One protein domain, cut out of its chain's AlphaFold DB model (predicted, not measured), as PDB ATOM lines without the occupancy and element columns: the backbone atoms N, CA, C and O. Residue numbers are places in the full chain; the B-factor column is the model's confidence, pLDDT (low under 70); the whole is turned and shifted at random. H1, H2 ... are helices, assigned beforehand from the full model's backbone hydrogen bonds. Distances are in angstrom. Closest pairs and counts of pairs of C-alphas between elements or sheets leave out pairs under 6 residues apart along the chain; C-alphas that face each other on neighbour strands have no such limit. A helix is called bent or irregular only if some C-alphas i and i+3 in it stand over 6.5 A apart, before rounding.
ATOM      1  N   PRO A 317     171.479 194.596 159.417       90.00
ATOM      2  CA  PRO A 317     171.043 193.349 160.061       90.00
ATOM      3  C   PRO A 317     169.625 193.418 160.659       90.00
ATOM      4  O   PRO A 317     168.899 192.427 160.604       90.00
ATOM      5  N   ILE A 318     169.197 194.572 161.181       90.31
ATOM      6  CA  ILE A 318     167.848 194.776 161.742       90.31
ATOM      7  C   ILE A 318     166.817 194.855 160.615       90.31
ATOM      8  O   ILE A 318     165.770 194.211 160.684       90.31
ATOM      9  N   VAL A 319     167.143 195.578 159.538       93.75
ATOM     10  CA  VAL A 319     166.330 195.630 158.317       93.75
ATOM     11  C   VAL A 319     166.110 194.216 157.769       93.75
ATOM     12  O   VAL A 319     164.963 193.788 157.630       93.75
ATOM     13  N   LEU A 320     167.181 193.446 157.552       94.81
ATOM     14  CA  LEU A 320     167.090 192.061 157.077       94.81
ATOM     15  C   LEU A 320     166.327 191.150 158.053       94.81
ATOM     16  O   LEU A 320     165.521 190.333 157.605       94.81
ATOM     17  N   GLY A 321     166.515 191.301 159.368       92.69
ATOM     18  CA  GLY A 321     165.754 190.566 160.386       92.69
ATOM     19  C   GLY A 321     164.248 190.852 160.330       92.69
ATOM     20  O   GLY A 321     163.437 189.927 160.318       92.69
ATOM     21  N   SER A 322     163.862 192.125 160.211       93.75
ATOM     22  CA  SER A 322     162.452 192.528 160.104       93.75
ATOM     23  C   SER A 322     161.788 192.021 158.818       93.75
ATOM     24  O   SER A 322     160.696 191.453 158.869       93.75
ATOM     25  N   VAL A 323     162.476 192.132 157.676       95.75
ATOM     26  CA  VAL A 323     161.971 191.665 156.376       95.75
ATOM     27  C   VAL A 323     161.899 190.136 156.319       95.75
ATOM     28  O   VAL A 323     160.910 189.600 155.822       95.75
ATOM     29  N   THR A 324     162.883 189.407 156.855       95.69
ATOM     30  CA  THR A 324     162.845 187.930 156.871       95.69
ATOM     31  C   THR A 324     161.757 187.378 157.792       95.69
ATOM     32  O   THR A 324     161.066 186.436 157.400       95.69
ATOM     33  N   VAL A 325     161.519 187.977 158.965       95.00
ATOM     34  CA  VAL A 325     160.399 187.583 159.842       95.00
ATOM     35  C   VAL A 325     159.040 187.904 159.217       95.00
ATOM     36  O   VAL A 325     158.138 187.064 159.265       95.00
ATOM     37  N   LEU A 326     158.890 189.056 158.560       96.44
ATOM     38  CA  LEU A 326     157.666 189.384 157.828       96.44
ATOM     39  C   LEU A 326     157.418 188.408 156.665       96.44
ATOM     40  O   LEU A 326     156.311 187.890 156.529       96.44
ATOM     41  N   LEU A 327     158.444 188.111 155.859       97.06
ATOM     42  CA  LEU A 327     158.344 187.187 154.724       97.06
ATOM     43  C   LEU A 327     158.056 185.748 155.162       97.06
ATOM     44  O   LEU A 327     157.184 185.111 154.576       97.06
ATOM     45  N   THR A 328     158.732 185.232 156.191       95.94
ATOM     46  CA  THR A 328     158.443 183.883 156.715       95.94
ATOM     47  C   THR A 328     157.023 183.799 157.265       95.94
ATOM     48  O   THR A 328     156.292 182.885 156.895       95.94
ATOM     49  N   SER A 329     156.579 184.798 158.033       95.81
ATOM     50  CA  SER A 329     155.200 184.873 158.533       95.81
ATOM     51  C   SER A 329     154.175 184.924 157.391       95.81
ATOM     52  O   SER A 329     153.183 184.196 157.420       95.81
ATOM     53  N   ALA A 330     154.428 185.725 156.349       96.06
ATOM     54  CA  ALA A 330     153.561 185.828 155.174       96.06
ATOM     55  C   ALA A 330     153.497 184.514 154.379       96.06
ATOM     56  O   ALA A 330     152.410 184.080 153.998       96.06
ATOM     57  N   VAL A 331     154.637 183.845 154.165       96.12
ATOM     58  CA  VAL A 331     154.704 182.548 153.475       96.12
ATOM     59  C   VAL A 331     154.004 181.454 154.284       96.12
ATOM     60  O   VAL A 331     153.261 180.670 153.698       96.12
ATOM     61  N   SER A 332     154.156 181.418 155.611       94.25
ATOM     62  CA  SER A 332     153.463 180.451 156.472       94.25
ATOM     63  C   SER A 332     151.943 180.662 156.490       94.25
ATOM     64  O   SER A 332     151.191 179.699 156.334       94.25
ATOM     65  N   VAL A 333     151.474 181.912 156.601       94.06
ATOM     66  CA  VAL A 333     150.041 182.256 156.502       94.06
ATOM     67  C   VAL A 333     149.480 181.901 155.120       94.06
ATOM     68  O   VAL A 333     148.407 181.302 155.022       94.06
ATOM     69  N   LEU A 334     150.216 182.204 154.045       93.69
ATOM     70  CA  LEU A 334     149.818 181.867 152.678       93.69
ATOM     71  C   LEU A 334     149.794 180.348 152.443       93.69
ATOM     72  O   LEU A 334     148.883 179.853 151.784       93.69
ATOM     73  N   ALA A 335     150.742 179.596 153.007       92.88
ATOM     74  CA  ALA A 335     150.774 178.139 152.921       92.88
ATOM     75  C   ALA A 335     149.548 177.505 153.597       92.88
ATOM     76  O   ALA A 335     148.896 176.662 152.983       92.88
ATOM     77  N   GLU A 336     149.166 177.947 154.800       91.25
ATOM     78  CA  GLU A 336     147.933 177.478 155.455       91.25
ATOM     79  C   GLU A 336     146.668 177.881 154.681       91.25
ATOM     80  O   GLU A 336     145.770 177.057 154.487       91.25
ATOM     81  N   ALA A 337     146.607 179.107 154.150       90.19
ATOM     82  CA  ALA A 337     145.490 179.547 153.313       90.19
ATOM     83  C   ALA A 337     145.360 178.704 152.026       90.19
ATOM     84  O   ALA A 337     144.253 178.301 151.654       90.19
ATOM     85  N   ILE A 338     146.481 178.362 151.379       90.25
ATOM     86  CA  ILE A 338     146.518 177.447 150.229       90.25
ATOM     87  C   ILE A 338     146.069 176.043 150.650       90.25
ATOM     88  O   ILE A 338     145.192 175.478 149.994       90.25
ATOM     89  N   LEU A 339     146.600 175.496 151.748       87.88
ATOM     90  CA  LEU A 339     146.254 174.165 152.261       87.88
ATOM     91  C   LEU A 339     144.778 174.042 152.674       87.88
ATOM     92  O   LEU A 339     144.210 172.959 152.541       87.88
ATOM     93  N   MET A 340     144.141 175.124 153.133       84.38
ATOM     94  CA  MET A 340     142.687 175.180 153.339       84.38
ATOM     95  C   MET A 340     141.918 175.317 152.016       84.38
ATOM     96  O   MET A 340     140.846 174.730 151.861       84.38
ATOM     97  N   SER A 341     142.458 176.035 151.026       85.06
ATOM     98  CA  SER A 341     141.820 176.184 149.710       85.06
ATOM     99  C   SER A 341     141.773 174.888 148.885       85.06
ATOM    100  O   SER A 341     140.859 174.722 148.078       85.06
ATOM    101  N   GLN A 342     142.688 173.937 149.134       84.44
ATOM    102  CA  GLN A 342     142.696 172.599 148.513       84.44
ATOM    103  C   GLN A 342     141.412 171.790 148.795       84.44
ATOM    104  O   GLN A 342     141.093 170.859 148.062       84.44
ATOM    105  N   LEU A 343     140.630 172.160 149.819       76.75
ATOM    106  CA  LEU A 343     139.317 171.564 150.106       76.75
ATOM    107  C   LEU A 343     138.229 171.955 149.079       76.75
ATOM    108  O   LEU A 343     137.115 171.432 149.135       76.75
ATOM    109  N   PHE A 344     138.527 172.857 148.137       80.00
ATOM    110  CA  PHE A 344     137.621 173.300 147.077       80.00
ATOM    111  C   PHE A 344     138.224 172.991 145.703       80.00
ATOM    112  O   PHE A 344     139.310 173.462 145.381       80.00
ATOM    113  N   SER A 345     137.481 172.315 144.815       78.50
ATOM    114  CA  SER A 345     137.988 171.888 143.491       78.50
ATOM    115  C   SER A 345     138.321 173.029 142.499       78.50
ATOM    116  O   SER A 345     138.660 172.767 141.347       78.50
ATOM    117  N   LYS A 346     138.194 174.295 142.918       81.56
ATOM    118  CA  LYS A 346     138.605 175.500 142.172       81.56
ATOM    119  C   LYS A 346     139.680 176.332 142.904       81.56
ATOM    120  O   LYS A 346     139.991 177.433 142.460       81.56
ATOM    121  N   GLY A 347     140.234 175.824 144.010       81.88
ATOM    122  CA  GLY A 347     141.311 176.456 144.776       81.88
ATOM    123  C   GLY A 347     140.985 177.847 145.337       81.88
ATOM    124  O   GLY A 347     139.824 178.245 145.463       81.88
ATOM    125  N   PHE A 348     142.046 178.588 145.667       78.31
ATOM    126  CA  PHE A 348     142.011 179.877 146.372       78.31
ATOM    127  C   PHE A 348     141.154 180.958 145.687       78.31
ATOM    128  O   PHE A 348     140.409 181.671 146.354       78.31
ATOM    129  N   PHE A 349     141.176 181.036 144.352       81.75
ATOM    130  CA  PHE A 349     140.407 182.025 143.580       81.75
ATOM    131  C   PHE A 349     138.907 181.693 143.440       81.75
ATOM    132  O   PHE A 349     138.167 182.394 142.747       81.75
ATOM    133  N   SER A 350     138.416 180.634 144.088       85.31
ATOM    134  CA  SER A 350     136.992 180.310 144.075       85.31
ATOM    135  C   SER A 350     136.175 181.299 144.913       85.31
ATOM    136  O   SER A 350     136.414 181.451 146.110       85.31
ATOM    137  N   LYS A 351     135.101 181.869 144.346       86.50
ATOM    138  CA  LYS A 351     134.095 182.638 145.115       86.50
ATOM    139  C   LYS A 351     133.536 181.846 146.314       86.50
ATOM    140  O   LYS A 351     133.150 182.438 147.319       86.50
ATOM    141  N   ASN A 352     133.550 180.510 146.238       84.31
ATOM    142  CA  ASN A 352     133.115 179.620 147.315       84.31
ATOM    143  C   ASN A 352     134.110 179.547 148.489       84.31
ATOM    144  O   ASN A 352     133.682 179.257 149.600       84.31
ATOM    145  N   PHE A 353     135.402 179.828 148.277       82.88
ATOM    146  CA  PHE A 353     136.404 179.893 149.349       82.88
ATOM    147  C   PHE A 353     136.186 181.140 150.217       82.88
ATOM    148  O   PHE A 353     136.036 181.030 151.433       82.88
ATOM    149  N   PHE A 354     136.046 182.314 149.589       85.69
ATOM    150  CA  PHE A 354     135.722 183.570 150.279       85.69
ATOM    151  C   PHE A 354     134.397 183.474 151.047       85.69
ATOM    152  O   PHE A 354     134.368 183.721 152.253       85.69
ATOM    153  N   ARG A 355     133.326 183.019 150.376       86.38
ATOM    154  CA  ARG A 355     132.001 182.793 150.983       86.38
ATOM    155  C   ARG A 355     132.003 181.693 152.055       86.38
ATOM    156  O   ARG A 355     131.141 181.702 152.923       86.38
ATOM    157  N   GLY A 356     132.962 180.767 152.009       81.31
ATOM    158  CA  GLY A 356     133.142 179.695 152.991       81.31
ATOM    159  C   GLY A 356     133.921 180.090 154.249       81.31
ATOM    160  O   GLY A 356     134.102 179.235 155.108       81.31
ATOM    161  N   GLY A 357     134.384 181.341 154.365       84.38
ATOM    162  CA  GLY A 357     135.146 181.839 155.520       84.38
ATOM    163  C   GLY A 357     136.582 182.271 155.207       84.38
ATOM    164  O   GLY A 357     137.219 182.887 156.055       84.38
ATOM    165  N   GLY A 358     137.086 182.051 153.985       88.00
ATOM    166  CA  GLY A 358     138.441 182.462 153.588       88.00
ATOM    167  C   GLY A 358     138.705 183.970 153.718       88.00
ATOM    168  O   GLY A 358     139.843 184.376 153.948       88.00
ATOM    169  N   TRP A 359     137.657 184.802 153.656       91.12
ATOM    170  CA  TRP A 359     137.769 186.243 153.908       91.12
ATOM    171  C   TRP A 359     138.133 186.567 155.370       91.12
ATOM    172  O   TRP A 359     138.845 187.536 155.607       91.12
ATOM    173  N   VAL A 360     137.711 185.741 156.337       92.69
ATOM    174  CA  VAL A 360     137.989 185.930 157.774       92.69
ATOM    175  C   VAL A 360     139.471 185.708 158.070       92.69
ATOM    176  O   VAL A 360     140.061 186.455 158.842       92.69
ATOM    177  N   ILE A 361     140.099 184.729 157.405       92.38
ATOM    178  CA  ILE A 361     141.545 184.477 157.513       92.38
ATOM    179  C   ILE A 361     142.319 185.710 157.023       92.38
ATOM    180  O   ILE A 361     143.200 186.197 157.728       92.38
ATOM    181  N   LEU A 362     141.943 186.264 155.865       93.06
ATOM    182  CA  LEU A 362     142.567 187.474 155.318       93.06
ATOM    183  C   LEU A 362     142.322 188.705 156.205       93.06
ATOM    184  O   LEU A 362     143.267 189.435 156.484       93.06
ATOM    185  N   LEU A 363     141.103 188.894 156.723       94.88
ATOM    186  CA  LEU A 363     140.791 189.959 157.679       94.88
ATOM    187  C   LEU A 363     141.655 189.838 158.946       94.88
ATOM    188  O   LEU A 363     142.256 190.819 159.368       94.88
ATOM    189  N   SER A 364     141.762 188.640 159.532       95.25
ATOM    190  CA  SER A 364     142.566 188.402 160.741       95.25
ATOM    191  C   SER A 364     144.064 188.625 160.511       95.25
ATOM    192  O   SER A 364     144.737 189.183 161.378       95.25
ATOM    193  N   ALA A 365     144.573 188.281 159.321       96.31
ATOM    194  CA  ALA A 365     145.938 188.586 158.910       96.31
ATOM    195  C   ALA A 365     146.155 190.104 158.794       96.31
ATOM    196  O   ALA A 365     147.112 190.625 159.362       96.31
ATOM    197  N   SER A 366     145.254 190.826 158.119       96.81
ATOM    198  CA  SER A 366     145.336 192.284 157.963       96.81
ATOM    199  C   SER A 366     145.197 193.038 159.288       96.81
ATOM    200  O   SER A 366     145.931 193.995 159.511       96.81
ATOM    201  N   LEU A 367     144.308 192.599 160.186       97.00
ATOM    202  CA  LEU A 367     144.156 193.177 161.525       97.00
ATOM    203  C   LEU A 367     145.379 192.898 162.409       97.00
ATOM    204  O   LEU A 367     145.836 193.800 163.104       97.00
ATOM    205  N   GLY A 368     145.947 191.689 162.347       96.88
ATOM    206  CA  GLY A 368     147.193 191.357 163.042       96.88
ATOM    207  C   GLY A 368     148.384 192.167 162.521       96.88
ATOM    208  O   GLY A 368     149.112 192.767 163.308       96.88
ATOM    209  N   LEU A 369     148.538 192.260 161.197       97.31
ATOM    210  CA  LEU A 369     149.586 193.049 160.548       97.31
ATOM    211  C   LEU A 369     149.461 194.544 160.876       97.31
ATOM    212  O   LEU A 369     150.451 195.175 161.232       97.31
ATOM    213  N   GLY A 370     148.248 195.098 160.792       97.56
ATOM    214  CA  GLY A 370     147.969 196.502 161.087       97.56
ATOM    215  C   GLY A 370     148.136 196.839 162.569       97.56
ATOM    216  O   GLY A 370     148.871 197.762 162.903       97.56
ATOM    217  N   GLY A 371     147.515 196.070 163.467       96.56
ATOM    218  CA  GLY A 371     147.597 196.288 164.913       96.56
ATOM    219  C   GLY A 371     149.010 196.088 165.465       96.56
ATOM    220  O   GLY A 371     149.512 196.939 166.195       96.56
ATOM    221  N   GLY A 372     149.691 195.009 165.061       96.38
ATOM    222  CA  GLY A 372     151.086 194.765 165.430       96.38
ATOM    223  C   GLY A 372     152.056 195.765 164.804       96.38
ATOM    224  O   GLY A 372     153.004 196.186 165.462       96.38
ATOM    225  N   GLY A 373     151.798 196.192 163.564       96.62
ATOM    226  CA  GLY A 373     152.577 197.223 162.880       96.62
ATOM    227  C   GLY A 373     152.463 198.588 163.551       96.62
ATOM    228  O   GLY A 373     153.482 199.223 163.818       96.62
ATOM    229  N   LEU A 374     151.246 199.007 163.909       96.69
ATOM    230  CA  LEU A 374     151.007 200.224 164.686       96.69
ATOM    231  C   LEU A 374     151.676 200.142 166.061       96.69
ATOM    232  O   LEU A 374     152.407 201.058 166.423       96.69
ATOM    233  N   LEU A 375     151.506 199.039 166.798       95.31
ATOM    234  CA  LEU A 375     152.121 198.853 168.117       95.31
ATOM    235  C   LEU A 375     153.659 198.896 168.053       95.31
ATOM    236  O   LEU A 375     154.293 199.616 168.822       95.31
ATOM    237  N   GLY A 376     154.267 198.165 167.113       92.94
ATOM    238  CA  GLY A 376     155.719 198.153 166.924       92.94
ATOM    239  C   GLY A 376     156.279 199.486 166.422       92.94
ATOM    240  O   GLY A 376     157.380 199.869 166.818       92.94
ATOM    241  N   GLY A 377     155.528 200.200 165.580       93.19
ATOM    242  CA  GLY A 377     155.896 201.519 165.066       93.19
ATOM    243  C   GLY A 377     155.801 202.617 166.123       93.19
ATOM    244  O   GLY A 377     156.737 203.397 166.262       93.19
ATOM    245  N   LEU A 378     154.721 202.646 166.912       94.06
ATOM    246  CA  LEU A 378     154.477 203.662 167.945       94.06
ATOM    247  C   LEU A 378     155.492 203.610 169.094       94.06
ATOM    248  O   LEU A 378     155.911 204.657 169.572       94.06
ATOM    249  N   VAL A 379     155.912 202.418 169.538       91.62
ATOM    250  CA  VAL A 379     156.771 202.293 170.735       91.62
ATOM    251  C   VAL A 379     158.244 202.647 170.470       91.62
ATOM    252  O   VAL A 379     158.962 202.995 171.403       91.62
ATOM    253  N   ARG A 380     158.721 202.586 169.217       85.50
ATOM    254  CA  ARG A 380     160.113 202.946 168.862       85.50
ATOM    255  C   ARG A 380     160.248 204.002 167.758       85.50
ATOM    256  O   ARG A 380     161.368 204.287 167.351       85.50
ATOM    257  N   SER A 381     159.146 204.563 167.257       91.25
ATOM    258  CA  SER A 381     159.116 205.486 166.103       91.25
ATOM    259  C   SER A 381     159.845 204.941 164.862       91.25
ATOM    260  O   SER A 381     160.463 205.689 164.107       91.25
ATOM    261  N   CYS A 382     159.814 203.619 164.672       91.75
ATOM    262  CA  CYS A 382     160.772 202.892 163.839       91.75
ATOM    263  C   CYS A 382     160.062 201.924 162.880       91.75
ATOM    264  O   CYS A 382     159.232 201.107 163.282       91.75
ATOM    265  N   TRP A 383     160.390 202.000 161.589       94.06
ATOM    266  CA  TRP A 383     159.695 201.220 160.559       94.06
ATOM    267  C   TRP A 383     160.026 199.719 160.621       94.06
ATOM    268  O   TRP A 383     159.152 198.881 160.406       94.06
ATOM    269  N   THR A 384     161.256 199.354 160.993       92.94
ATOM    270  CA  THR A 384     161.672 197.949 161.125       92.94
ATOM    271  C   THR A 384     161.004 197.246 162.309       92.94
ATOM    272  O   THR A 384     160.621 196.081 162.180       92.94
ATOM    273  N   SER A 385     160.760 197.936 163.434       91.19
ATOM    274  CA  SER A 385     159.987 197.364 164.549       91.19
ATOM    275  C   SER A 385     158.505 197.204 164.205       91.19
ATOM    276  O   SER A 385     157.904 196.216 164.627       91.19
ATOM    277  N   ALA A 386     157.934 198.094 163.384       95.31
ATOM    278  CA  ALA A 386     156.594 197.914 162.826       95.31
ATOM    279  C   ALA A 386     156.501 196.645 161.955       95.31
ATOM    280  O   ALA A 386     155.602 195.830 162.158       95.31
ATOM    281  N   LEU A 387     157.447 196.412 161.032       94.94
ATOM    282  CA  LEU A 387     157.434 195.201 160.195       94.94
ATOM    283  C   LEU A 387     157.639 193.912 161.010       94.94
ATOM    284  O   LEU A 387     156.943 192.921 160.781       94.94
ATOM    285  N   PHE A 388     158.566 193.924 161.971       94.25
ATOM    286  CA  PHE A 388     158.895 192.757 162.796       94.25
ATOM    287  C   PHE A 388     157.740 192.371 163.741       94.25
ATOM    288  O   PHE A 388     157.352 191.203 163.792       94.25
ATOM    289  N   ALA A 389     157.125 193.346 164.423       95.25
ATOM    290  CA  ALA A 389     155.937 193.111 165.246       95.25
ATOM    291  C   ALA A 389     154.715 192.738 164.387       95.25
ATOM    292  O   ALA A 389     154.042 191.746 164.672       95.25
ATOM    293  N   GLY A 390     154.462 193.471 163.297       96.81
ATOM    294  CA  GLY A 390     153.369 193.196 162.362       96.81
ATOM    295  C   GLY A 390     153.416 191.780 161.779       96.81
ATOM    296  O   GLY A 390     152.381 191.122 161.710       96.81
ATOM    297  N   GLY A 391     154.602 191.261 161.442       95.88
ATOM    298  CA  GLY A 391     154.779 189.873 160.999       95.88
ATOM    299  C   GLY A 391     154.329 188.843 162.043       95.88
ATOM    300  O   GLY A 391     153.523 187.961 161.735       95.88
ATOM    301  N   GLY A 392     154.779 188.993 163.295       96.12
ATOM    302  CA  GLY A 392     154.386 188.113 164.403       96.12
ATOM    303  C   GLY A 392     152.887 188.166 164.708       96.12
ATOM    304  O   GLY A 392     152.218 187.131 164.744       96.12
ATOM    305  N   PHE A 393     152.330 189.373 164.849       97.50
ATOM    306  CA  PHE A 393     150.901 189.567 165.111       97.50
ATOM    307  C   PHE A 393     150.002 189.128 163.945       97.50
ATOM    308  O   PHE A 393     148.901 188.645 164.193       97.50
ATOM    309  N   MET A 394     150.456 189.212 162.690       97.62
ATOM    310  CA  MET A 394     149.752 188.652 161.529       97.62
ATOM    311  C   MET A 394     149.617 187.125 161.631       97.62
ATOM    312  O   MET A 394     148.518 186.591 161.471       97.62
ATOM    313  N   ALA A 395     150.708 186.414 161.937       96.44
ATOM    314  CA  ALA A 395     150.679 184.961 162.121       96.44
ATOM    315  C   ALA A 395     149.853 184.550 163.359       96.44
ATOM    316  O   ALA A 395     149.081 183.590 163.302       96.44
ATOM    317  N   PHE A 396     149.950 185.312 164.454       96.81
ATOM    318  CA  PHE A 396     149.150 185.105 165.662       96.81
ATOM    319  C   PHE A 396     147.648 185.337 165.421       96.81
ATOM    320  O   PHE A 396     146.839 184.489 165.794       96.81
ATOM    321  N   GLY A 397     147.259 186.418 164.735       95.50
ATOM    322  CA  GLY A 397     145.860 186.715 164.400       95.50
ATOM    323  C   GLY A 397     145.210 185.616 163.554       95.50
ATOM    324  O   GLY A 397     144.082 185.204 163.823       95.50
ATOM    325  N   VAL A 398     145.960 185.052 162.606       95.12
ATOM    326  CA  VAL A 398     145.529 183.906 161.788       95.12
ATOM    327  C   VAL A 398     145.353 182.623 162.619       95.12
ATOM    328  O   VAL A 398     144.469 181.816 162.316       95.12
ATOM    329  N   SER A 399     146.106 182.445 163.713       94.88
ATOM    330  CA  SER A 399     145.933 181.297 164.622       94.88
ATOM    331  C   SER A 399     144.602 181.294 165.382       94.88
ATOM    332  O   SER A 399     144.134 180.228 165.759       94.88
ATOM    333  N   VAL A 400     143.952 182.453 165.551       93.25
ATOM    334  CA  VAL A 400     142.627 182.567 166.199       93.25
ATOM    335  C   VAL A 400     141.503 182.023 165.299       93.25
ATOM    336  O   VAL A 400     140.434 181.645 165.785       93.25
ATOM    337  N   VAL A 401     141.739 181.970 163.981       92.50
ATOM    338  CA  VAL A 401     140.783 181.488 162.966       92.50
ATOM    339  C   VAL A 401     141.051 180.029 162.572       92.50
ATOM    340  O   VAL A 401     140.117 179.292 162.255       92.50
ATOM    341  N   LEU A 402     142.314 179.589 162.586       89.50
ATOM    342  CA  LEU A 402     142.708 178.212 162.274       89.50
ATOM    343  C   LEU A 402     142.538 177.279 163.481       89.50
ATOM    344  O   LEU A 402     142.853 177.634 164.609       89.50
ATOM    345  N   LEU A 403     142.082 176.046 163.239       85.00
ATOM    346  CA  LEU A 403     141.664 175.133 164.305       85.00
ATOM    347  C   LEU A 403     142.631 173.970 164.531       85.00
ATOM    348  O   LEU A 403     143.098 173.317 163.591       85.00
ATOM    349  N   GLY A 404     142.822 173.623 165.803       88.06
ATOM    350  CA  GLY A 404     143.507 172.406 166.223       88.06
ATOM    351  C   GLY A 404     144.996 172.448 165.897       88.06
ATOM    352  O   GLY A 404     145.639 173.483 166.009       88.06
ATOM    353  N   THR A 405     145.574 171.319 165.483       90.38
ATOM    354  CA  THR A 405     147.038 171.184 165.392       90.38
ATOM    355  C   THR A 405     147.702 172.200 164.462       90.38
ATOM    356  O   THR A 405     148.790 172.658 164.782       90.38
ATOM    357  N   ARG A 406     147.074 172.591 163.343       89.56
ATOM    358  CA  ARG A 406     147.656 173.611 162.448       89.56
ATOM    359  C   ARG A 406     147.583 175.014 163.053       89.56
ATOM    360  O   ARG A 406     148.592 175.712 163.059       89.56
ATOM    361  N   GLY A 407     146.435 175.368 163.640       92.25
ATOM    362  CA  GLY A 407     146.265 176.596 164.424       92.25
ATOM    363  C   GLY A 407     147.286 176.694 165.558       92.25
ATOM    364  O   GLY A 407     147.937 177.720 165.705       92.25
ATOM    365  N   ALA A 408     147.509 175.605 166.296       95.00
ATOM    366  CA  ALA A 408     148.488 175.551 167.379       95.00
ATOM    367  C   ALA A 408     149.946 175.711 166.900       95.00
ATOM    368  O   ALA A 408     150.719 176.379 167.577       95.00
ATOM    369  N   TRP A 409     150.336 175.159 165.740       95.12
ATOM    370  CA  TRP A 409     151.690 175.345 165.189       95.12
ATOM    371  C   TRP A 409     151.945 176.788 164.720       95.12
ATOM    372  O   TRP A 409     152.950 177.385 165.108       95.12
ATOM    373  N   ILE A 410     151.043 177.372 163.920       95.00
ATOM    374  CA  ILE A 410     151.200 178.764 163.455       95.00
ATOM    375  C   ILE A 410     151.015 179.770 164.599       95.00
ATOM    376  O   ILE A 410     151.705 180.788 164.643       95.00
ATOM    377  N   GLY A 411     150.152 179.445 165.565       96.25
ATOM    378  CA  GLY A 411     149.954 180.192 166.801       96.25
ATOM    379  C   GLY A 411     151.182 180.167 167.699       96.25
ATOM    380  O   GLY A 411     151.610 181.228 168.132       96.25
ATOM    381  N   ALA A 412     151.816 179.010 167.915       96.94
ATOM    382  CA  ALA A 412     153.082 178.923 168.648       96.94
ATOM    383  C   ALA A 412     154.166 179.821 168.025       96.94
ATOM    384  O   ALA A 412     154.849 180.545 168.743       96.94
ATOM    385  N   PHE A 413     154.293 179.803 166.692       96.19
ATOM    386  CA  PHE A 413     155.268 180.609 165.955       96.19
ATOM    387  C   PHE A 413     154.965 182.115 166.032       96.19
ATOM    388  O   PHE A 413     155.779 182.884 166.542       96.19
ATOM    389  N   GLY A 414     153.781 182.544 165.581       96.19
ATOM    390  CA  GLY A 414     153.386 183.956 165.598       96.19
ATOM    391  C   GLY A 414     153.272 184.521 167.014       96.19
ATOM    392  O   GLY A 414     153.718 185.634 167.276       96.19
ATOM    393  N   GLY A 415     152.744 183.723 167.943       97.38
ATOM    394  CA  GLY A 415     152.622 184.044 169.362       97.38
ATOM    395  C   GLY A 415     153.972 184.209 170.048       97.38
ATOM    396  O   GLY A 415     154.139 185.176 170.782       97.38
ATOM    397  N   ALA A 416     154.963 183.352 169.770       97.69
ATOM    398  CA  ALA A 416     156.324 183.555 170.270       97.69
ATOM    399  C   ALA A 416     156.887 184.908 169.799       97.69
ATOM    400  O   ALA A 416     157.349 185.697 170.618       97.69
ATOM    401  N   ILE A 417     156.787 185.218 168.501       95.94
ATOM    402  CA  ILE A 417     157.290 186.479 167.927       95.94
ATOM    403  C   ILE A 417     156.542 187.690 168.514       95.94
ATOM    404  O   ILE A 417     157.174 188.672 168.906       95.94
ATOM    405  N   ALA A 418     155.214 187.620 168.647       96.81
ATOM    406  CA  ALA A 418     154.389 188.669 169.252       96.81
ATOM    407  C   ALA A 418     154.690 188.871 170.754       96.81
ATOM    408  O   ALA A 418     154.847 189.999 171.212       96.81
ATOM    409  N   GLY A 419     154.843 187.796 171.530       97.19
ATOM    410  CA  GLY A 419     155.194 187.875 172.951       97.19
ATOM    411  C   GLY A 419     156.621 188.374 173.186       97.19
ATOM    412  O   GLY A 419     156.846 189.236 174.034       97.19
ATOM    413  N   GLY A 420     157.586 187.889 172.399       96.44
ATOM    414  CA  GLY A 420     158.978 188.339 172.445       96.44
ATOM    415  C   GLY A 420     159.140 189.806 172.037       96.44
ATOM    416  O   GLY A 420     159.922 190.524 172.659       96.44
ATOM    417  N   THR A 421     158.363 190.281 171.054       94.25
ATOM    418  CA  THR A 421     158.328 191.710 170.698       94.25
ATOM    419  C   THR A 421     157.701 192.555 171.792       94.25
ATOM    420  O   THR A 421     158.351 193.491 172.241       94.25
ATOM    421  N   VAL A 422     156.500 192.226 172.277       95.44
ATOM    422  CA  VAL A 422     155.850 192.992 173.356       95.44
ATOM    423  C   VAL A 422     156.737 193.070 174.602       95.44
ATOM    424  O   VAL A 422     156.904 194.154 175.160       95.44
ATOM    425  N   ALA A 423     157.379 191.969 175.001       96.19
ATOM    426  CA  ALA A 423     158.295 191.977 176.138       96.19
ATOM    427  C   ALA A 423     159.565 192.807 175.874       96.19
ATOM    428  O   ALA A 423     159.904 193.653 176.694       96.19
ATOM    429  N   GLY A 424     160.217 192.656 174.713       93.44
ATOM    430  CA  GLY A 424     161.398 193.452 174.335       93.44
ATOM    431  C   GLY A 424     161.119 194.935 174.041       93.44
ATOM    432  O   GLY A 424     162.046 195.752 174.017       93.44
ATOM    433  N   LEU A 425     159.855 195.297 173.815       91.31
ATOM    434  CA  LEU A 425     159.370 196.676 173.766       91.31
ATOM    435  C   LEU A 425     159.120 197.232 175.177       91.31
ATOM    436  O   LEU A 425     159.460 198.383 175.426       91.31
ATOM    437  N   ALA A 426     158.584 196.424 176.097       94.06
ATOM    438  CA  ALA A 426     158.344 196.825 177.485       94.06
ATOM    439  C   ALA A 426     159.635 196.922 178.320       94.06
ATOM    440  O   ALA A 426     159.785 197.846 179.112       94.06
ATOM    441  N   ASN A 427     160.563 195.973 178.162       93.94
ATOM    442  CA  ASN A 427     161.874 195.955 178.810       93.94
ATOM    443  C   ASN A 427     162.909 195.300 177.873       93.94
ATOM    444  O   ASN A 427     162.799 194.106 177.593       93.94
ATOM    445  N   PRO A 428     163.972 195.999 177.433       90.56
ATOM    446  CA  PRO A 428     164.954 195.462 176.483       90.56
ATOM    447  C   PRO A 428     165.946 194.449 177.101       90.56
ATOM    448  O   PRO A 428     167.044 194.258 176.582       90.56
ATOM    449  N   THR A 429     165.599 193.793 178.213       94.50
ATOM    450  CA  THR A 429     166.461 192.790 178.855       94.50
ATOM    451  C   THR A 429     166.263 191.409 178.219       94.50
ATOM    452  O   THR A 429     165.131 191.039 177.892       94.50
ATOM    453  N   PRO A 430     167.323 190.586 178.080       95.06
ATOM    454  CA  PRO A 430     167.196 189.256 177.482       95.06
ATOM    455  C   PRO A 430     166.244 188.357 178.283       95.06
ATOM    456  O   PRO A 430     165.497 187.587 177.692       95.06
ATOM    457  N   VAL A 431     166.195 188.516 179.612       96.75
ATOM    458  CA  VAL A 431     165.259 187.796 180.492       96.75
ATOM    459  C   VAL A 431     163.803 188.145 180.169       96.75
ATOM    460  O   VAL A 431     162.972 187.242 180.081       96.75
ATOM    461  N   SER A 432     163.489 189.428 179.940       96.38
ATOM    462  CA  SER A 432     162.137 189.845 179.555       96.38
ATOM    463  C   SER A 432     161.754 189.270 178.192       96.38
ATOM    464  O   SER A 432     160.709 188.631 178.077       96.38
ATOM    465  N   VAL A 433     162.634 189.381 177.189       96.12
ATOM    466  CA  VAL A 433     162.412 188.794 175.855       96.12
ATOM    467  C   VAL A 433     162.189 187.281 175.942       96.12
ATOM    468  O   VAL A 433     161.238 186.778 175.349       96.12
ATOM    469  N   THR A 434     162.999 186.541 176.709       97.38
ATOM    470  CA  THR A 434     162.821 185.089 176.898       97.38
ATOM    471  C   THR A 434     161.490 184.748 177.571       97.38
ATOM    472  O   THR A 434     160.800 183.836 177.116       97.38
ATOM    473  N   LEU A 435     161.080 185.494 178.601       97.38
ATOM    474  CA  LEU A 435     159.776 185.308 179.239       97.38
ATOM    475  C   LEU A 435     158.623 185.610 178.262       97.38
ATOM    476  O   LEU A 435     157.658 184.851 178.200       97.38
ATOM    477  N   GLY A 436     158.757 186.659 177.448       97.75
ATOM    478  CA  GLY A 436     157.815 187.013 176.385       97.75
ATOM    479  C   GLY A 436     157.686 185.939 175.307       97.75
ATOM    480  O   GLY A 436     156.569 185.593 174.930       97.75
ATOM    481  N   LEU A 437     158.802 185.355 174.855       97.38
ATOM    482  CA  LEU A 437     158.806 184.221 173.922       97.38
ATOM    483  C   LEU A 437     158.026 183.028 174.497       97.38
ATOM    484  O   LEU A 437     157.208 182.440 173.793       97.38
ATOM    485  N   ILE A 438     158.239 182.689 175.775       98.00
ATOM    486  CA  ILE A 438     157.573 181.558 176.447       98.00
ATOM    487  C   ILE A 438     156.071 181.821 176.623       98.00
ATOM    488  O   ILE A 438     155.251 180.991 176.228       98.00
ATOM    489  N   LEU A 439     155.692 182.974 177.184       97.75
ATOM    490  CA  LEU A 439     154.287 183.336 177.402       97.75
ATOM    491  C   LEU A 439     153.530 183.489 176.077       97.75
ATOM    492  O   LEU A 439     152.397 183.025 175.956       97.75
ATOM    493  N   GLY A 440     154.168 184.080 175.065       97.69
ATOM    494  CA  GLY A 440     153.625 184.217 173.718       97.69
ATOM    495  C   GLY A 440     153.420 182.873 173.015       97.69
ATOM    496  O   GLY A 440     152.353 182.636 172.450       97.69
ATOM    497  N   LEU A 441     154.393 181.960 173.110       97.88
ATOM    498  CA  LEU A 441     154.289 180.595 172.587       97.88
ATOM    499  C   LEU A 441     153.140 179.825 173.251       97.88
ATOM    500  O   LEU A 441     152.322 179.227 172.555       97.88
ATOM    501  N   LEU A 442     153.042 179.871 174.585       97.31
ATOM    502  CA  LEU A 442     151.961 179.218 175.332       97.31
ATOM    503  C   LEU A 442     150.589 179.794 174.955       97.31
ATOM    504  O   LEU A 442     149.662 179.035 174.671       97.31
ATOM    505  N   THR A 443     150.476 181.122 174.879       96.75
ATOM    506  CA  THR A 443     149.242 181.817 174.475       96.75
ATOM    507  C   THR A 443     148.827 181.416 173.059       96.75
ATOM    508  O   THR A 443     147.672 181.065 172.841       96.75
ATOM    509  N   GLY A 444     149.772 181.390 172.114       96.50
ATOM    510  CA  GLY A 444     149.534 181.005 170.722       96.50
ATOM    511  C   GLY A 444     149.145 179.538 170.523       96.50
ATOM    512  O   GLY A 444     148.307 179.229 169.676       96.50
ATOM    513  N   ILE A 445     149.694 178.625 171.331       96.00
ATOM    514  CA  ILE A 445     149.235 177.228 171.378       96.00
ATOM    515  C   ILE A 445     147.785 177.168 171.871       96.00
ATOM    516  O   ILE A 445     146.959 176.486 171.260       96.00
ATOM    517  N   VAL A 446     147.455 177.890 172.947       95.94
ATOM    518  CA  VAL A 446     146.105 177.898 173.528       95.94
ATOM    519  C   VAL A 446     145.079 178.493 172.559       95.94
ATOM    520  O   VAL A 446     144.053 177.854 172.335       95.94
ATOM    521  N   THR A 447     145.344 179.636 171.916       93.62
ATOM    522  CA  THR A 447     144.415 180.225 170.929       93.62
ATOM    523  C   THR A 447     144.235 179.341 169.696       93.62
ATOM    524  O   THR A 447     143.114 179.204 169.212       93.62
ATOM    525  N   GLY A 448     145.296 178.671 169.232       92.06
ATOM    526  CA  GLY A 448     145.223 177.725 168.115       92.06
ATOM    527  C   GLY A 448     144.459 176.425 168.420       92.06
ATOM    528  O   GLY A 448     143.899 175.801 167.515       92.06
ATOM    529  N   PHE A 449     144.398 176.008 169.691       90.56
ATOM    530  CA  PHE A 449     143.553 174.892 170.139       90.56
ATOM    531  C   PHE A 449     142.123 175.311 170.511       90.56
ATOM    532  O   PHE A 449     141.207 174.510 170.319       90.56
ATOM    533  N   ALA A 450     141.924 176.540 170.996       88.50
ATOM    534  CA  ALA A 450     140.636 177.115 171.394       88.50
ATOM    535  C   ALA A 450     140.225 178.304 170.487       88.50
ATOM    536  O   ALA A 450     140.124 179.440 170.956       88.50
ATOM    537  N   PRO A 451     139.975 178.062 169.185       75.62
ATOM    538  CA  PRO A 451     139.618 179.101 168.226       75.62
ATOM    539  C   PRO A 451     138.242 179.687 168.560       75.62
ATOM    540  O   PRO A 451     137.238 178.974 168.605       75.62
ATOM    541  N   ILE A 452     138.191 181.005 168.756       75.00
ATOM    542  CA  ILE A 452     136.999 181.733 169.228       75.00
ATOM    543  C   ILE A 452     135.825 181.580 168.242       75.00
ATOM    544  O   ILE A 452     134.662 181.506 168.638       75.00
ATOM    545  N   LEU A 453     136.122 181.471 166.945       68.81
ATOM    546  CA  LEU A 453     135.135 181.386 165.865       68.81
ATOM    547  C   LEU A 453     134.726 179.936 165.544       68.81
ATOM    548  O   LEU A 453     134.755 179.505 164.391       68.81
ATOM    549  N   THR A 454     134.305 179.173 166.557       67.62
ATOM    550  CA  THR A 454     133.824 177.784 166.387       67.62
ATOM    551  C   THR A 454     132.670 177.656 165.382       67.62
ATOM    552  O   THR A 454     132.579 176.645 164.688       67.62
ATOM    553  N   GLY A 455     131.835 178.694 165.251       67.06
ATOM    554  CA  GLY A 455     130.647 178.731 164.390       67.06
ATOM    555  C   GLY A 455     130.877 178.873 162.876       67.06
ATOM    556  O   GLY A 455     129.896 178.907 162.135       67.06
ATOM    557  N   VAL A 456     132.117 178.962 162.375       67.12
ATOM    558  CA  VAL A 456     132.357 179.041 160.919       67.12
ATOM    559  C   VAL A 456     132.103 177.676 160.265       67.12
ATOM    560  O   VAL A 456     132.708 176.671 160.631       67.12
ATOM    561  N   GLU A 457     131.236 177.629 159.249       71.06
ATOM    562  CA  GLU A 457     130.777 176.376 158.611       71.06
ATOM    563  C   GLU A 457     131.928 175.510 158.044       71.06
ATOM    564  O   GLU A 457     131.868 174.277 158.052       71.06
ATOM    565  N   MET A 458     133.017 176.158 157.611       63.00
ATOM    566  CA  MET A 458     134.285 175.542 157.188       63.00
ATOM    567  C   MET A 458     134.816 174.532 158.221       63.00
ATOM    568  O   MET A 458     135.265 173.438 157.870       63.00
ATOM    569  N   ASN A 459     134.696 174.874 159.503       66.81
ATOM    570  CA  ASN A 459     135.234 174.132 160.639       66.81
ATOM    571  C   ASN A 459     134.455 172.829 160.838       66.81
ATOM    572  O   ASN A 459     135.030 171.752 161.006       66.81
ATOM    573  N   PHE A 460     133.129 172.923 160.726       73.50
ATOM    574  CA  PHE A 460     132.216 171.787 160.803       73.50
ATOM    575  C   PHE A 460     132.470 170.791 159.661       73.50
ATOM    576  O   PHE A 460     132.473 169.575 159.870       73.50
ATOM    577  N   ARG A 461     132.769 171.296 158.454       69.56
ATOM    578  CA  ARG A 461     133.190 170.470 157.308       69.56
ATOM    579  C   ARG A 461     134.544 169.792 157.553       69.56
ATOM    580  O   ARG A 461     134.667 168.608 157.245       69.56
ATOM    581  N   TYR A 462     135.521 170.486 158.144       68.62
ATOM    582  CA  TYR A 462     136.838 169.916 158.464       68.62
ATOM    583  C   TYR A 462     136.746 168.779 159.495       68.62
ATOM    584  O   TYR A 462     137.301 167.698 159.281       68.62
ATOM    585  N   ILE A 463     135.972 168.968 160.571       70.88
ATOM    586  CA  ILE A 463     135.690 167.916 161.562       70.88
ATOM    587  C   ILE A 463     135.026 166.711 160.874       70.88
ATOM    588  O   ILE A 463     135.521 165.591 160.992       70.88
ATOM    589  N   ARG A 464     133.973 166.942 160.073       76.69
ATOM    590  CA  ARG A 464     133.218 165.895 159.352       76.69
ATOM    591  C   ARG A 464     134.005 165.192 158.229       76.69
ATOM    592  O   ARG A 464     133.555 164.163 157.715       76.69
ATOM    593  N   TRP A 465     135.148 165.742 157.820       75.38
ATOM    594  CA  TRP A 465     136.128 165.061 156.971       75.38
ATOM    595  C   TRP A 465     137.046 164.172 157.817       75.38
ATOM    596  O   TRP A 465     137.169 162.980 157.547       75.38
ATOM    597  N   ARG A 466     137.605 164.711 158.909       72.38
ATOM    598  CA  ARG A 466     138.516 163.980 159.808       72.38
ATOM    599  C   ARG A 466     137.857 162.774 160.493       72.38
ATOM    600  O   ARG A 466     138.548 161.803 160.781       72.38
ATOM    601  N   THR A 467     136.540 162.800 160.712       76.75
ATOM    602  CA  THR A 467     135.754 161.656 161.225       76.75
ATOM    603  C   THR A 467     135.378 160.614 160.163       76.75
ATOM    604  O   THR A 467     134.710 159.648 160.505       76.75
ATOM    605  N   ARG A 468     135.747 160.808 158.888       74.69
ATOM    606  CA  ARG A 468     135.587 159.819 157.797       74.69
ATOM    607  C   ARG A 468     136.916 159.244 157.291       74.69
ATOM    608  O   ARG A 468     136.918 158.427 156.380       74.69
TER     609      ARG A 468
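Overview. This is residues 317 to 468 of the 470 residues of an uncharacterized protein of Besnoitia besnoiti (UniProt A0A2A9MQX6). Five helices stand side by side in an elongated up-and-down bundle, H3 in its middle with H1 and H2 on one side and the closely paired H4 and H5 on the other. A short sixth helix, H6, lies at one end of the bundle, near the kinked beginning of H2. The printed part has 152 residues with six named helices, H1 to H6 in chain order, and no named strand; the class is all helix. The whole is compact, with a radius of gyration of the C-alphas of 15.9 A, and spans 50 by 27 by 22 A.

Arrangement. The longest helix is H2, residues 351 to 380, with a kink of 66 degrees near residue 358; it is irregular, C-alphas 356 and 359 being 8.1 A apart. It touches H3, residues 383 to 399, opposite ways at a tilt of 36 degrees, only just steep; the closest C-alphas, of Gly 368 and Met 394, are 4.0 A apart. H3 also touches H1, residues 317 to 341, the same way at a shallow tilt of 23 degrees, closest at the C-alphas of Leu 326 and Gly 391, 4.3 A. H3 touches H4, residues 405 to 426, opposite ways at 33 degrees, only just short of steep; the closest C-alphas, of Phe 396 and Gly 414, are 4.4 A apart. H4 forms a hairpin with H5, residues 430 to 449, opposite ways at a shallow tilt of 30 degrees, closest at the C-alphas of Ala 408 and Gly 448, 4.0 A. H5 is apart from H1 and H2. H6, residues 457 to 466, touches H2 at residues 356 to 357 alone, with the C-alphas of Gly 356 and Met 458 closest at 6.0 A; at 72 degrees they are only just about perpendicular. Every O i to N i+4 pair is within hydrogen-bond range in H1, H3, H4, H5 and H6; in H2 it is 21 of 26.

Along the chain. From first to last C-alpha, H2 measures 40.7 A, H1 35.4 A, H4 30.5 A, H5 28.6 A, H3 24.6 A and H6 14.7 A. H1 begins at C-alpha 317, (171.043, 193.349, 160.061). H2 begins at C-alpha 351, (134.095, 182.638, 145.115), and H6 ends at C-alpha 466, (138.516, 163.980, 159.808). H4 has a kink of 28 degrees near residue 413.

Size, cuts and confidence. The two C-alphas farthest apart, of Ser 381 and Arg 468, are 52.0 A apart. The printed part has no cut. The links H2 to H3, H3 to H4 and H4 to H5 are tight; H1 to H2 and H5 to H6 are short. The mean pLDDT of the printed part is 90.3; residues 453 to 456, 458 to 459 and 461 to 462 are under 70.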